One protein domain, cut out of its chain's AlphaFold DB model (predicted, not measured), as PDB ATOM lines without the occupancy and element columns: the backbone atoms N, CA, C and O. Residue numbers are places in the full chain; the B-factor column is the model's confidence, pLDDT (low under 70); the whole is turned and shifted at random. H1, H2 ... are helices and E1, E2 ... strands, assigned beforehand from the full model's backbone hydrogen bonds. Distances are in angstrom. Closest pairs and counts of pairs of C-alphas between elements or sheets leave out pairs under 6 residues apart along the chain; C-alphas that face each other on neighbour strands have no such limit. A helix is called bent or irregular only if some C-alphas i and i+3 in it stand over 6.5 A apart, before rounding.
ATOM      1  N   GLU A  91      38.592  84.880  81.528       82.62
ATOM      2  CA  GLU A  91      38.237  83.539  81.082       82.62
ATOM      3  C   GLU A  91      36.722  83.298  81.061       82.62
ATOM      4  O   GLU A  91      36.199  82.846  80.040       82.62
ATOM      5  N   GLU A  92      36.003  83.636  82.134       84.50
ATOM      6  CA  GLU A  92      34.537  83.529  82.196       84.50
ATOM      7  C   GLU A  92      33.853  84.459  81.194       84.50
ATOM      8  O   GLU A  92      32.869  84.076  80.560       84.50
ATOM      9  N   GLY A  93      34.401  85.661  80.991       83.81
ATOM     10  CA  GLY A  93      33.938  86.587  79.962       83.81
ATOM     11  C   GLY A  93      34.069  85.984  78.561       83.81
ATOM     12  O   GLY A  93      33.116  86.003  77.779       83.81
ATOM     13  N   LEU A  94      35.230  85.398  78.250       86.19
ATOM     14  CA  LEU A  94      35.488  84.729  76.971       86.19
ATOM     15  C   LEU A  94      34.589  83.507  76.758       86.19
ATOM     16  O   LEU A  94      34.074  83.320  75.654       86.19
ATOM     17  N   GLU A  95      34.387  82.689  77.790       89.31
ATOM     18  CA  GLU A  95      33.479  81.540  77.726       89.31
ATOM     19  C   GLU A  95      32.024  81.997  77.550       89.31
ATOM     20  O   GLU A  95      31.281  81.444  76.738       89.31
ATOM     21  N   GLY A  96      31.629  83.087  78.211       90.00
ATOM     22  CA  GLY A  96      30.334  83.730  78.004       90.00
ATOM     23  C   GLY A  96      30.106  84.152  76.548       90.00
ATOM     24  O   GLY A  96      29.008  83.955  76.018       90.00
ATOM     25  N   ILE A  97      31.139  84.675  75.875       92.56
ATOM     26  CA  ILE A  97      31.080  85.021  74.445       92.56
ATOM     27  C   ILE A  97      30.941  83.751  73.594       92.56
ATOM     28  O   ILE A  97      30.096  83.713  72.700       92.56
ATOM     29  N   VAL A  98      31.713  82.697  73.886       93.12
ATOM     30  CA  VAL A  98      31.631  81.390  73.205       93.12
ATOM     31  C   VAL A  98      30.209  80.827  73.260       93.12
ATOM     32  O   VAL A  98      29.617  80.525  72.220       93.12
ATOM     33  N   GLN A  99      29.622  80.751  74.455       92.88
ATOM     34  CA  GLN A  99      28.266  80.232  74.644       92.88
ATOM     35  C   GLN A  99      27.219  81.104  73.947       92.88
ATOM     36  O   GLN A  99      26.285  80.590  73.327       92.88
ATOM     37  N   ARG A 100      27.387  82.434  73.984       94.31
ATOM     38  CA  ARG A 100      26.475  83.351  73.294       94.31
ATOM     39  C   ARG A 100      26.538  83.184  71.775       94.31
ATOM     40  O   ARG A 100      25.484  83.143  71.148       94.31
ATOM     41  N   ILE A 101      27.725  83.013  71.193       94.44
ATOM     42  CA  ILE A 101      27.888  82.726  69.761       94.44
ATOM     43  C   ILE A 101      27.206  81.400  69.393       94.44
ATOM     44  O   ILE A 101      26.447  81.362  68.425       94.44
ATOM     45  N   LYS A 102      27.403  80.327  70.176       92.94
ATOM     46  CA  LYS A 102      26.715  79.042  69.938       92.94
ATOM     47  C   LYS A 102      25.192  79.198  69.956       92.94
ATOM     48  O   LYS A 102      24.515  78.655  69.086       92.94
ATOM     49  N   TYR A 103      24.667  79.982  70.896       94.00
ATOM     50  CA  TYR A 103      23.239  80.277  70.973       94.00
ATOM     51  C   TYR A 103      22.730  81.083  69.769       94.00
ATOM     52  O   TYR A 103      21.691  80.725  69.222       94.00
ATOM     53  N   ILE A 104      23.463  82.103  69.302       94.56
ATOM     54  CA  ILE A 104      23.083  82.902  68.118       94.56
ATOM     55  C   ILE A 104      22.902  82.014  66.877       94.56
ATOM     56  O   ILE A 104      21.967  82.205  66.106       94.56
ATOM     57  N   PHE A 105      23.755  81.004  66.697       93.81
ATOM     58  CA  PHE A 105      23.655  80.062  65.575       93.81
ATOM     59  C   PHE A 105      22.759  78.841  65.862       93.81
ATOM     60  O   PHE A 105      22.729  77.894  65.071       93.81
ATOM     61  N   SER A 106      22.024  78.828  66.977       92.50
ATOM     62  CA  SER A 106      21.091  77.747  67.311       92.50
ATOM     63  C   SER A 106      19.812  77.800  66.470       92.50
ATOM     64  O   SER A 106      19.500  78.808  65.836       92.50
ATOM     65  N   ASN A 107      19.051  76.701  66.462       90.94
ATOM     66  CA  ASN A 107      17.739  76.655  65.806       90.94
ATOM     67  C   ASN A 107      16.740  77.622  66.462       90.94
ATOM     68  O   ASN A 107      15.971  78.265  65.758       90.94
ATOM     69  N   GLU A 108      16.774  77.728  67.791       90.88
ATOM     70  CA  GLU A 108      15.832  78.526  68.586       90.88
ATOM     71  C   GLU A 108      16.017  80.029  68.360       90.88
ATOM     72  O   GLU A 108      15.047  80.784  68.322       90.88
ATOM     73  N   PHE A 109      17.263  80.475  68.173       91.50
ATOM     74  CA  PHE A 109      17.555  81.893  67.983       91.50
ATOM     75  C   PHE A 109      17.084  82.428  66.630       91.50
ATOM     76  O   PHE A 109      16.790  83.613  66.512       91.50
ATOM     77  N   LEU A 110      16.969  81.576  65.609       88.56
ATOM     78  CA  LEU A 110      16.565  82.008  64.270       88.56
ATOM     79  C   LEU A 110      15.138  82.595  64.246       88.56
ATOM     80  O   LEU A 110      14.856  83.506  63.465       88.56
ATOM     81  N   SER A 111      14.267  82.108  65.134       86.25
ATOM     82  CA  SER A 111      12.903  82.605  65.356       86.25
ATOM     83  C   SER A 111      12.794  83.655  66.468       86.25
ATOM     84  O   SER A 111      11.686  84.021  66.844       86.25
ATOM     85  N   ALA A 112      13.906  84.113  67.047       88.12
ATOM     86  CA  ALA A 112      13.859  85.099  68.120       88.12
ATOM     87  C   ALA A 112      13.479  86.494  67.596       88.12
ATOM     88  O   ALA A 112      13.882  86.896  66.504       88.12
ATOM     89  N   ASP A 113      12.823  87.291  68.441       86.75
ATOM     90  CA  ASP A 113      12.490  88.705  68.183       86.75
ATOM     91  C   ASP A 113      13.702  89.656  68.291       86.75
ATOM     92  O   ASP A 113      13.558  90.860  68.524       86.75
ATOM     93  N   HIS A 114      14.910  89.111  68.166       89.94
ATOM     94  CA  HIS A 114      16.170  89.824  68.306       89.94
ATOM     95  C   HIS A 114      16.634  90.363  66.940       89.94
ATOM     96  O   HIS A 114      16.604  89.603  65.970       89.94
ATOM     97  N   PRO A 115      17.181  91.593  66.841       90.81
ATOM     98  CA  PRO A 115      17.692  92.149  65.582       90.81
ATOM     99  C   PRO A 115      18.610  91.192  64.810       90.81
ATOM    100  O   PRO A 115      18.414  90.933  63.625       90.81
ATOM    101  N   LEU A 116      19.587  90.584  65.497       92.44
ATOM    102  CA  LEU A 116      20.478  89.574  64.905       92.44
ATOM    103  C   LEU A 116      19.785  88.350  64.298       92.44
ATOM    104  O   LEU A 116      20.337  87.767  63.369       92.44
ATOM    105  N   ALA A 117      18.609  87.954  64.782       91.19
ATOM    106  CA  ALA A 117      17.854  86.876  64.154       91.19
ATOM    107  C   ALA A 117      17.363  87.302  62.761       91.19
ATOM    108  O   ALA A 117      17.467  86.525  61.814       91.19
ATOM    109  N   SER A 118      16.919  88.556  62.603       90.06
ATOM    110  CA  SER A 118      16.571  89.133  61.295       90.06
ATOM    111  C   SER A 118      17.795  89.247  60.384       90.06
ATOM    112  O   SER A 118      17.724  88.865  59.217       90.06
ATOM    113  N   HIS A 119      18.956  89.645  60.917       92.25
ATOM    114  CA  HIS A 119      20.211  89.600  60.155       92.25
ATOM    115  C   HIS A 119      20.555  88.189  59.669       92.25
ATOM    116  O   HIS A 119      20.945  88.013  58.518       92.25
ATOM    117  N   LEU A 120      20.415  87.185  60.532       91.38
ATOM    118  CA  LEU A 120      20.705  85.794  60.206       91.38
ATOM    119  C   LEU A 120      19.729  85.238  59.159       91.38
ATOM    120  O   LEU A 120      20.145  84.552  58.230       91.38
ATOM    121  N   ARG A 121      18.439  85.577  59.256       88.81
ATOM    122  CA  ARG A 121      17.442  85.240  58.229       88.81
ATOM    123  C   ARG A 121      17.773  85.891  56.888       88.81
ATOM    124  O   ARG A 121      17.779  85.203  55.870       88.81
ATOM    125  N   ALA A 122      18.145  87.169  56.889       88.69
ATOM    126  CA  ALA A 122      18.549  87.872  55.677       88.69
ATOM    127  C   ALA A 122      19.819  87.272  55.050       88.69
ATOM    128  O   ALA A 122      19.919  87.160  53.830       88.69
ATOM    129  N   THR A 123      20.786  86.815  55.855       89.75
ATOM    130  CA  THR A 123      22.003  86.199  55.308       89.75
ATOM    131  C   THR A 123      21.748  84.830  54.682       89.75
ATOM    132  O   THR A 123      22.461  84.454  53.752       89.75
ATOM    133  N   LEU A 124      20.716  84.098  55.118       88.81
ATOM    134  CA  LEU A 124      20.268  82.852  54.477       88.81
ATOM    135  C   LEU A 124      19.640  83.078  53.092       88.81
ATOM    136  O   LEU A 124      19.595  82.143  52.293       88.81
ATOM    137  N   GLN A 125      19.191  84.298  52.800       85.50
ATOM    138  CA  GLN A 125      18.623  84.683  51.506       85.50
ATOM    139  C   GLN A 125      19.662  85.283  50.543       85.50
ATOM    140  O   GLN A 125      19.358  85.423  49.365       85.50
ATOM    141  N   ARG A 126      20.890  85.570  51.010       86.12
ATOM    142  CA  ARG A 126      21.970  86.145  50.185       86.12
ATOM    143  C   ARG A 126      22.256  85.310  48.939       86.12
ATOM    144  O   ARG A 126      22.329  84.075  48.996       86.12
ATOM    145  N   ASP A 127      22.516  86.025  47.852       76.62
ATOM    146  CA  ASP A 127      22.998  85.459  46.601       76.62
ATOM    147  C   ASP A 127      24.423  84.897  46.703       76.62
ATOM    148  O   ASP A 127      25.327  85.481  47.309       76.62
ATOM    149  N   GLY A 128      24.628  83.759  46.037       74.62
ATOM    150  CA  GLY A 128      25.903  83.050  45.967       74.62
ATOM    151  C   GLY A 128      26.088  82.011  47.076       74.62
ATOM    152  O   GLY A 128      26.010  82.306  48.269       74.62
ATOM    153  N   GLU A 129      26.417  80.780  46.676       70.38
ATOM    154  CA  GLU A 129      26.607  79.640  47.592       70.38
ATOM    155  C   GLU A 129      27.672  79.896  48.666       70.38
ATOM    156  O   GLU A 129      27.557  79.407  49.783       70.38
ATOM    157  N   GLN A 130      28.687  80.706  48.353       70.94
ATOM    158  CA  GLN A 130      29.779  81.017  49.278       70.94
ATOM    159  C   GLN A 130      29.414  82.054  50.350       70.94
ATOM    160  O   GLN A 130      30.137  82.173  51.333       70.94
ATOM    161  N   ARG A 131      28.336  82.829  50.163       76.56
ATOM    162  CA  ARG A 131      27.938  83.936  51.058       76.56
ATOM    163  C   ARG A 131      26.690  83.613  51.873       76.56
ATOM    164  O   ARG A 131      26.477  84.194  52.942       76.56
ATOM    165  N   ARG A 132      25.871  82.690  51.374       85.00
ATOM    166  CA  ARG A 132      24.624  82.270  52.004       85.00
ATOM    167  C   ARG A 132      24.870  81.719  53.412       85.00
ATOM    168  O   ARG A 132      25.692  80.834  53.620       85.00
ATOM    169  N   GLY A 133      24.134  82.250  54.386       86.50
ATOM    170  CA  GLY A 133      24.218  81.860  55.795       86.50
ATOM    171  C   GLY A 133      25.465  82.358  56.533       86.50
ATOM    172  O   GLY A 133      25.665  81.980  57.689       86.50
ATOM    173  N   LEU A 134      26.292  83.203  55.904       90.06
ATOM    174  CA  LEU A 134      27.417  83.867  56.558       90.06
ATOM    175  C   LEU A 134      26.991  85.239  57.085       90.06
ATOM    176  O   LEU A 134      26.608  86.126  56.319       90.06
ATOM    177  N   LEU A 135      27.083  85.412  58.401       92.75
ATOM    178  CA  LEU A 135      26.771  86.642  59.116       92.75
ATOM    179  C   LEU A 135      28.055  87.455  59.366       92.75
ATOM    180  O   LEU A 135      28.993  86.920  59.967       92.75
ATOM    181  N   PRO A 136      28.123  88.738  58.956       93.44
ATOM    182  CA  PRO A 136      29.271  89.589  59.253       93.44
ATOM    183  C   PRO A 136      29.526  89.746  60.751       93.44
ATOM    184  O   PRO A 136      28.607  89.976  61.539       93.44
ATOM    185  N   VAL A 137      30.797  89.674  61.140       93.25
ATOM    186  CA  VAL A 137      31.229  89.800  62.541       93.25
ATOM    187  C   VAL A 137      30.913  91.186  63.095       93.25
ATOM    188  O   VAL A 137      30.588  91.302  64.273       93.25
ATOM    189  N   SER A 138      30.961  92.223  62.255       92.25
ATOM    190  CA  SER A 138      30.571  93.582  62.639       92.25
ATOM    191  C   SER A 138      29.116  93.638  63.106       92.25
ATOM    192  O   SER A 138      28.847  94.201  64.156       92.25
ATOM    193  N   ALA A 139      28.188  92.962  62.423       93.75
ATOM    194  CA  ALA A 139      26.798  92.890  62.871       93.75
ATOM    195  C   ALA A 139      26.682  92.234  64.261       93.75
ATOM    196  O   ALA A 139      26.009  92.771  65.138       93.75
ATOM    197  N   ILE A 140      27.387  91.120  64.495       93.50
ATOM    198  CA  ILE A 140      27.390  90.418  65.791       93.50
ATOM    199  C   ILE A 140      27.942  91.315  66.906       93.50
ATOM    200  O   ILE A 140      27.324  91.436  67.961       93.50
ATOM    201  N   ALA A 141      29.087  91.954  66.659       90.69
ATOM    202  CA  ALA A 141      29.757  92.836  67.611       90.69
ATOM    203  C   ALA A 141      28.911  94.066  67.975       90.69
ATOM    204  O   ALA A 141      29.000  94.566  69.094       90.69
ATOM    205  N   THR A 142      28.102  94.548  67.033       90.06
ATOM    206  CA  THR A 142      27.351  95.795  67.173       90.06
ATOM    207  C   THR A 142      25.937  95.604  67.730       90.06
ATOM    208  O   THR A 142      25.473  96.454  68.485       90.06
ATOM    209  N   PHE A 143      25.233  94.531  67.349       90.56
ATOM    210  CA  PHE A 143      23.808  94.358  67.672       90.56
ATOM    211  C   PHE A 143      23.529  93.372  68.817       90.56
ATOM    212  O   PHE A 143      22.384  93.283  69.255       90.56
ATOM    213  N   ASP A 144      24.528  92.642  69.328       91.44
ATOM    214  CA  ASP A 144      24.379  91.835  70.546       91.44
ATOM    215  C   ASP A 144      24.948  92.572  71.765       91.44
ATOM    216  O   ASP A 144      26.155  92.565  72.024       91.44
ATOM    217  N   SER A 145      24.065  93.189  72.554       86.69
ATOM    218  CA  SER A 145      24.463  93.915  73.768       86.69
ATOM    219  C   SER A 145      25.139  93.012  74.805       86.69
ATOM    220  O   SER A 145      26.003  93.475  75.552       86.69
ATOM    221  N   LYS A 146      24.813  91.710  74.835       89.31
ATOM    222  CA  LYS A 146      25.431  90.750  75.757       89.31
ATOM    223  C   LYS A 146      26.888  90.498  75.375       89.31
ATOM    224  O   LYS A 146      27.743  90.589  76.252       89.31
ATOM    225  N   ILE A 147      27.188  90.264  74.096       89.75
ATOM    226  CA  ILE A 147      28.574  90.178  73.599       89.75
ATOM    227  C   ILE A 147      29.324  91.472  73.907       89.75
ATOM    228  O   ILE A 147      30.408  91.415  74.482       89.75
ATOM    229  N   TYR A 148      28.729  92.627  73.596       85.19
ATOM    230  CA  TYR A 148      29.361  93.920  73.848       85.19
ATOM    231  C   TYR A 148      29.707  94.121  75.333       85.19
ATOM    232  O   TYR A 148      30.838  94.473  75.669       85.19
ATOM    233  N   SER A 149      28.767  93.823  76.237       84.19
ATOM    234  CA  SER A 149      28.974  93.934  77.688       84.19
ATOM    235  C   SER A 149      30.075  93.005  78.210       84.19
ATOM    236  O   SER A 149      30.893  93.423  79.025       84.19
ATOM    237  N   LEU A 150      30.158  91.771  77.700       86.62
ATOM    238  CA  LEU A 150      31.215  90.825  78.067       86.62
ATOM    239  C   LEU A 150      32.581  91.300  77.560       86.62
ATOM    240  O   LEU A 150      33.570  91.218  78.285       86.62
ATOM    241  N   CYS A 151      32.641  91.858  76.348       85.50
ATOM    242  CA  CYS A 151      33.859  92.472  75.828       85.50
ATOM    243  C   CYS A 151      34.311  93.664  76.684       85.50
ATOM    244  O   CYS A 151      35.501  93.763  76.975       85.50
ATOM    245  N   LYS A 152      33.388  94.517  77.145       79.69
ATOM    246  CA  LYS A 152      33.708  95.641  78.045       79.69
ATOM    247  C   LYS A 152      34.330  95.199  79.366       79.69
ATOM    248  O   LYS A 152      35.267  95.837  79.831       79.69
ATOM    249  N   VAL A 153      33.839  94.102  79.944       79.94
ATOM    250  CA  VAL A 153      34.408  93.520  81.171       79.94
ATOM    251  C   VAL A 153      35.834  93.012  80.936       79.94
ATOM    252  O   VAL A 153      36.707  93.229  81.769       79.94
ATOM    253  N   ILE A 154      36.090  92.377  79.788       80.81
ATOM    254  CA  ILE A 154      37.422  91.863  79.435       80.81
ATOM    255  C   ILE A 154      38.420  93.004  79.192       80.81
ATOM    256  O   ILE A 154      39.596  92.885  79.535       80.81
ATOM    257  N   HIS A 155      37.976  94.089  78.555       76.44
ATOM    258  CA  HIS A 155      38.833  95.221  78.227       76.44
ATOM    259  C   HIS A 155      38.026  96.532  78.275       76.44
ATOM    260  O   HIS A 155      37.253  96.816  77.360       76.44
ATOM    261  N   PRO A 156      38.202  97.379  79.302       68.50
ATOM    262  CA  PRO A 156      37.405  98.600  79.452       68.50
ATOM    263  C   PRO A 156      37.569  99.626  78.317       68.50
ATOM    264  O   PRO A 156      36.654 100.399  78.051       68.50
ATOM    265  N   SER A 157      38.687  99.618  77.582       65.38
ATOM    266  CA  SER A 157      38.929 100.537  76.456       65.38
ATOM    267  C   SER A 157      38.306 100.094  75.121       65.38
ATOM    268  O   SER A 157      38.755 100.506  74.058       65.38
ATOM    269  N   MET A 158      37.259  99.261  75.151       69.25
ATOM    270  CA  MET A 158      36.546  98.795  73.946       69.25
ATOM    271  C   MET A 158      35.670  99.867  73.286       69.25
ATOM    272  O   MET A 158      35.375  99.753  72.101       69.25
ATOM    273  N   ASP A 159      35.258 100.908  74.021       64.69
ATOM    274  CA  ASP A 159      34.381 101.965  73.487       64.69
ATOM    275  C   ASP A 159      35.052 102.802  72.373       64.69
ATOM    276  O   ASP A 159      34.361 103.383  71.530       64.69
ATOM    277  N   SER A 160      36.389 102.841  72.339       63.97
ATOM    278  CA  SER A 160      37.165 103.634  71.378       63.97
ATOM    279  C   SER A 160      37.576 102.882  70.108       63.97
ATOM    280  O   SER A 160      37.832 103.535  69.098       63.97
ATOM    281  N   ASP A 161      37.615 101.543  70.122       72.88
ATOM    282  CA  ASP A 161      38.012 100.734  68.962       72.88
ATOM    283  C   ASP A 161      37.083  99.518  68.749       72.88
ATOM    284  O   ASP A 161      37.281  98.454  69.353       72.88
ATOM    285  N   PRO A 162      36.087  99.622  67.845       78.50
ATOM    286  CA  PRO A 162      35.175  98.518  67.551       78.50
ATOM    287  C   PRO A 162      35.864  97.304  66.896       78.50
ATOM    288  O   PRO A 162      35.319  96.197  66.940       78.50
ATOM    289  N   VAL A 163      37.076  97.453  66.337       82.56
ATOM    290  CA  VAL A 163      37.844  96.329  65.767       82.56
ATOM    291  C   VAL A 163      38.241  95.338  66.860       82.56
ATOM    292  O   VAL A 163      38.267  94.125  66.619       82.56
ATOM    293  N   LEU A 164      38.496  95.819  68.081       83.56
ATOM    294  CA  LEU A 164      38.834  94.957  69.210       83.56
ATOM    295  C   LEU A 164      37.694  93.986  69.514       83.56
ATOM    296  O   LEU A 164      37.945  92.781  69.569       83.56
ATOM    297  N   VAL A 165      36.449  94.467  69.601       86.50
ATOM    298  CA  VAL A 165      35.263  93.622  69.842       86.50
ATOM    299  C   VAL A 165      35.164  92.523  68.783       86.50
ATOM    300  O   VAL A 165      35.029  91.343  69.114       86.50
ATOM    301  N   MET A 166      35.341  92.878  67.506       88.00
ATOM    302  CA  MET A 166      35.345  91.909  66.407       88.00
ATOM    303  C   MET A 166      36.447  90.852  66.569       88.00
ATOM    304  O   MET A 166      36.213  89.668  66.320       88.00
ATOM    305  N   SER A 167      37.639  91.250  67.023       87.38
ATOM    306  CA  SER A 167      38.750  90.322  67.266       87.38
ATOM    307  C   SER A 167      38.426  89.297  68.360       87.38
ATOM    308  O   SER A 167      38.768  88.120  68.219       87.38
ATOM    309  N   TYR A 168      37.720  89.704  69.421       88.50
ATOM    310  CA  TYR A 168      37.283  88.807  70.493       88.50
ATOM    311  C   TYR A 168      36.182  87.858  70.025       88.50
ATOM    312  O   TYR A 168      36.257  86.663  70.314       88.50
ATOM    313  N   VAL A 169      35.224  88.350  69.233       90.75
ATOM    314  CA  VAL A 169      34.197  87.508  68.599       90.75
ATOM    315  C   VAL A 169      34.843  86.445  67.708       90.75
ATOM    316  O   VAL A 169      34.507  85.268  67.816       90.75
ATOM    317  N   MET A 170      35.831  86.817  66.887       89.44
ATOM    318  CA  MET A 170      36.557  85.870  66.030       89.44
ATOM    319  C   MET A 170      37.352  84.835  66.835       89.44
ATOM    320  O   MET A 170      37.300  83.643  66.531       89.44
ATOM    321  N   LYS A 171      38.055  85.261  67.895       88.19
ATOM    322  CA  LYS A 171      38.784  84.353  68.802       88.19
ATOM    323  C   LYS A 171      37.842  83.370  69.505       88.19
ATOM    324  O   LYS A 171      38.176  82.193  69.625       88.19
ATOM    325  N   ALA A 172      36.673  83.829  69.948       90.06
ATOM    326  CA  ALA A 172      35.661  82.981  70.574       90.06
ATOM    327  C   ALA A 172      35.020  82.009  69.566       90.06
ATOM    328  O   ALA A 172      34.853  80.824  69.861       90.06
ATOM    329  N   ALA A 173      34.737  82.468  68.345       90.12
ATOM    330  CA  ALA A 173      34.221  81.615  67.279       90.12
ATOM    331  C   ALA A 173      35.211  80.500  66.901       90.12
ATOM    332  O   ALA A 173      34.798  79.356  66.725       90.12
ATOM    333  N   ALA A 174      36.518  80.789  66.873       88.00
ATOM    334  CA  ALA A 174      37.555  79.785  66.624       88.00
ATOM    335  C   ALA A 174      37.589  78.671  67.694       88.00
ATOM    336  O   ALA A 174      37.897  77.522  67.376       88.00
ATOM    337  N   LYS A 175      37.214  78.974  68.947       87.88
ATOM    338  CA  LYS A 175      37.044  77.965  70.012       87.88
ATOM    339  C   LYS A 175      35.776  77.113  69.843       87.88
ATOM    340  O   LYS A 175      35.688  76.047  70.440       87.88
ATOM    341  N   SER A 176      34.828  77.549  69.010       85.38
ATOM    342  CA  SER A 176      33.529  76.899  68.745       85.38
ATOM    343  C   SER A 176      33.462  76.225  67.369       85.38
ATOM    344  O   SER A 176      32.407  76.193  66.731       85.38
ATOM    345  N   TRP A 177      34.591  75.703  66.885       82.69
ATOM    346  CA  TRP A 177      34.738  75.076  65.561       82.69
ATOM    347  C   TRP A 177      33.857  73.826  65.353       82.69
ATOM    348  O   TRP A 177      33.659  73.343  64.229       82.69
ATOM    349  N   ASP A 178      33.330  73.267  66.442       86.75
ATOM    350  CA  ASP A 178      32.363  72.176  66.442       86.75
ATOM    351  C   ASP A 178      31.003  72.613  65.876       86.75
ATOM    352  O   ASP A 178      30.321  71.800  65.249       86.75
ATOM    353  N   TYR A 179      30.644  73.892  66.027       87.44
ATOM    354  CA  TYR A 179      29.313  74.421  65.714       87.44
ATOM    355  C   TYR A 179      29.312  75.558  64.680       87.44
ATOM    356  O   TYR A 179      28.381  75.670  63.877       87.44
ATOM    357  N   VAL A 180      30.361  76.385  64.675       90.56
ATOM    358  CA  VAL A 180      30.489  77.593  63.847       90.56
ATOM    359  C   VAL A 180      31.683  77.463  62.904       90.56
ATOM    360  O   VAL A 180      32.736  76.944  63.268       90.56
ATOM    361  N   VAL A 181      31.513  77.947  61.678       88.06
ATOM    362  CA  VAL A 181      32.558  78.061  60.660       88.06
ATOM    363  C   VAL A 181      32.992  79.515  60.578       88.06
ATOM    364  O   VAL A 181      32.173  80.416  60.399       88.06
ATOM    365  N   VAL A 182      34.298  79.732  60.693       84.81
ATOM    366  CA  VAL A 182      34.929  81.028  60.451       84.81
ATOM    367  C   VAL A 182      35.376  81.060  58.995       84.81
ATOM    368  O   VAL A 182      36.114  80.174  58.564       84.81
ATOM    369  N   SER A 183      34.938  82.059  58.228       74.62
ATOM    370  CA  SER A 183      35.401  82.198  56.846       74.62
ATOM    371  C   SER A 183      36.892  82.592  56.818       74.62
ATOM    372  O   SER A 183      37.258  83.592  57.437       74.62
ATOM    373  N   PRO A 184      37.779  81.858  56.114       56.94
ATOM    374  CA  PRO A 184      39.226  82.113  56.139       56.94
ATOM    375  C   PRO A 184      39.650  83.477  55.572       56.94
ATOM    376  O   PRO A 184      40.734  83.967  55.885       56.94
ATOM    377  N   HIS A 185      38.816  84.080  54.719       56.28
ATOM    378  CA  HIS A 185      39.142  85.293  53.957       56.28
ATOM    379  C   HIS A 185      38.208  86.475  54.251       56.28
ATOM    380  O   HIS A 185      38.368  87.544  53.670       56.28
ATOM    381  N   ALA A 186      37.250  86.299  55.163       70.81
ATOM    382  CA  ALA A 186      36.200  87.265  55.456       70.81
ATOM    383  C   ALA A 186      35.903  87.284  56.961       70.81
ATOM    384  O   ALA A 186      35.816  86.231  57.591       70.81
ATOM    385  N   ALA A 187      35.695  88.466  57.551       84.62
ATOM    386  CA  ALA A 187      35.215  88.584  58.930       84.62
ATOM    387  C   ALA A 187      33.714  88.236  58.995       84.62
ATOM    388  O   ALA A 187      32.845  89.094  59.157       84.62
ATOM    389  N   SER A 188      33.391  86.958  58.795       90.19
ATOM    390  CA  SER A 188      32.033  86.414  58.847       90.19
ATOM    391  C   SER A 188      32.002  85.030  59.468       90.19
ATOM    392  O   SER A 188      32.930  84.234  59.306       90.19
ATOM    393  N   LEU A 189      30.899  84.762  60.159       92.31
ATOM    394  CA  LEU A 189      30.628  83.517  60.855       92.31
ATOM    395  C   LEU A 189      29.417  82.836  60.223       92.31
ATOM    396  O   LEU A 189      28.406  83.480  59.950       92.31
ATOM    397  N   GLY A 190      29.522  81.534  60.001       90.69
ATOM    398  CA  GLY A 190      28.430  80.701  59.513       90.69
ATOM    399  C   GLY A 190      28.179  79.527  60.438       90.69
ATOM    400  O   GLY A 190      29.046  79.122  61.211       90.69
ATOM    401  N   ARG A 191      26.999  78.927  60.332       90.88
ATOM    402  CA  ARG A 191      26.737  77.653  60.999       90.88
ATOM    403  C   ARG A 191      27.424  76.516  60.240       90.88
ATOM    404  O   ARG A 191      27.382  76.483  59.015       90.88
ATOM    405  N   LYS A 192      28.028  75.565  60.958       89.25
ATOM    406  CA  LYS A 192      28.700  74.404  60.347       89.25
ATOM    407  C   LYS A 192      27.731  73.445  59.663       89.25
ATOM    408  O   LYS A 192      27.999  72.979  58.563       89.25
ATOM    409  N   ASN A 193      26.617  73.158  60.330       88.81
ATOM    410  CA  ASN A 193      25.550  72.328  59.789       88.81
ATOM    411  C   ASN A 193      24.406  73.231  59.312       88.81
ATOM    412  O   ASN A 193      24.065  74.176  60.026       88.81
ATOM    413  N   PRO A 194      23.793  72.960  58.149       85.94
ATOM    414  CA  PRO A 194      22.680  73.761  57.657       85.94
ATOM    415  C   PRO A 194      21.481  73.701  58.610       85.94
ATOM    416  O   PRO A 194      21.290  72.729  59.348       85.94
ATOM    417  N   TYR A 195      20.655  74.749  58.587       88.00
ATOM    418  CA  TYR A 195      19.380  74.733  59.299       88.00
ATOM    419  C   TYR A 195      18.453  73.655  58.720       88.00
ATOM    420  O   TYR A 195      18.457  73.439  57.505       88.00
ATOM    421  N   PRO A 196      17.647  72.980  59.560       87.69
ATOM    422  CA  PRO A 196      16.625  72.058  59.082       87.69
ATOM    423  C   PRO A 196      15.697  72.743  58.059       87.69
ATOM    424  O   PRO A 196      15.207  73.836  58.360       87.69
ATOM    425  N   PRO A 197      15.400  72.123  56.898       82.94
ATOM    426  CA  PRO A 197      14.574  72.732  55.848       82.94
ATOM    427  C   PRO A 197      13.211  73.227  56.342       82.94
ATOM    428  O   PRO A 197      12.802  74.330  56.001       82.94
ATOM    429  N   ALA A 198      12.573  72.476  57.248       81.06
ATOM    430  CA  ALA A 198      11.295  72.844  57.860       81.06
ATOM    431  C   ALA A 198      11.328  74.195  58.600       81.06
ATOM    432  O   ALA A 198      10.316  74.886  58.666       81.06
ATOM    433  N   ILE A 199      12.484  74.587  59.152       79.62
ATOM    434  CA  ILE A 199      12.649  75.888  59.813       79.62
ATOM    435  C   ILE A 199      12.816  76.994  58.764       79.62
ATOM    436  O   ILE A 199      12.276  78.077  58.935       79.62
ATOM    437  N   ILE A 200      13.531  76.726  57.667       78.50
ATOM    438  CA  ILE A 200      13.776  77.713  56.603       78.50
ATOM    439  C   ILE A 200      12.477  78.040  55.853       78.50
ATOM    440  O   ILE A 200      12.187  79.210  55.617       78.50
ATOM    441  N   GLU A 201      11.678  77.023  55.518       75.56
ATOM    442  CA  GLU A 201      10.402  77.191  54.806       75.56
ATOM    443  C   GLU A 201       9.391  78.024  55.609       75.56
ATOM    444  O   GLU A 201       8.661  78.826  55.033       75.56
ATOM    445  N   GLY A 202       9.399  77.907  56.941       67.44
ATOM    446  CA  GLY A 202       8.553  78.710  57.830       67.44
ATOM    447  C   GLY A 202       8.973  80.180  57.976       67.44
ATOM    448  O   GLY A 202       8.239  80.952  58.586       67.44
ATOM    449  N   LEU A 203      10.135  80.576  57.441       67.31
ATOM    450  CA  LEU A 203      10.743  81.902  57.630       67.31
ATOM    451  C   LEU A 203      10.852  82.721  56.337       67.31
ATOM    452  O   LEU A 203      11.488  83.776  56.334       67.31
TER     453      LEU A 203
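This is residues 91 to 203 of the 667 residues of the protein "small RNA 2'-O-methyltransferase-like" of Raphanus sativus (UniProt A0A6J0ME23). A small sheet of three short strands has helices stacked over one face: H4 and H7 come first, and beyond them the antiparallel pair H1 and H5 lies side by side, crossing H7 nearly at a right angle. H3 packs beside the sheet at E1, with H2 next to it, while the short H6 and H8 lie far from the middle, H8 touching no helix. The printed part has 113 residues with eight named helices and three named strands, in the order H1 H2 H3 E1 H4 H5 H6 H7 E2 E3 H8. The sheet runs E1 E3 E2, antiparallel throughout, and the class is mostly helix. The whole is compact, with a radius of gyration of the C-alphas of 13.7 A and spans of 42 by 29 by 24 A.

H1, residues 91 to 104, touches H5, residues 145 to 154, at a shallow tilt of 17 degrees, opposite ways; their closest C-alphas are those of Gly 93 and Leu 150, 5.4 A apart. H1 also touches H7, residues 162 to 175, about perpendicular at 81 degrees, closest at the C-alphas of Val 98 and Ala 172, 5.1 A. H2, residues 107 to 110, touches H3, residues 115 to 125, closest at the C-alphas of Leu 110 and Ala 117, 5.0 A. H3 only grazes the sheet with its residues 116 to 124; its closest approach to E1, residues 134 to 136, is between the C-alphas of Thr 123 and Leu 134, 6.0 A. E1 is an edge strand, antiparallel to the inner strand E3, residues 188 to 191, with N 135 and O 189 within hydrogen-bond range at 2.8 A. H4, residues 137 to 143, and H7 are on one face of the sheet, forming two layers, helices over a sheet. H4 touches H7 at a steep tilt of 66 degrees, opposite ways, closest at the C-alphas of Ala 141 and Met 166, 5.8 A. H7 touches H5 with residues 165 to 169 alone, about perpendicular at 87 degrees, closest at the C-alphas of Cys 151 and Val 165, 6.3 A. H6, residues 156 to 159, and H5 only just touch, with 3 pairs of C-alphas within 8 A, and only at the corner; the closest are those of Lys 152 and Met 158, 5.9 A. H7 has a height over the sheet of 9.7 A and lies over E2, residues 180 to 182, slantwise to the strands at 49 degrees on the local plane. E2 and E3 form a hairpin, with N 181 and O 190 at 2.8 A. H8, residues 197 to 201, and H2 are close but not clearly touching, the closest C-alphas being those of Asn 107 and Ile 199, 7.9 A. In H1, H3, H4, H5, H7 and H8 every O i to N i+4 pair is within hydrogen-bond range; H2 and H6 are too short for such a pair.

H1 begins at C-alpha 91, (38.237, 83.539, 81.082), and is 20.0 A long. H2 is 5.7 A, H3 16.0 A, E1 6.6 A, H4 10.1 A and H5 14.3 A long. H6 is irregular, with C-alphas 156 and 159 7.5 A apart. H7 is 20.8 A long, from C-alpha 162 at (35.175, 98.518, 67.551). E2 is 6.6 A, E3 10.5 A and H8 6.2 A long, H8 ending at C-alpha 201, (10.402, 77.191, 54.806).

The two C-alphas farthest apart are those of Ser 157 and Ala 198, 43.3 A. The printed part has no cut and no long link; H3 to E1, with 8 residues between them, is short, and the others are tight. The mean pLDDT of the printed part is 85.2; residues 156 to 160, 184 to 185 and 202 to 203 are under 70.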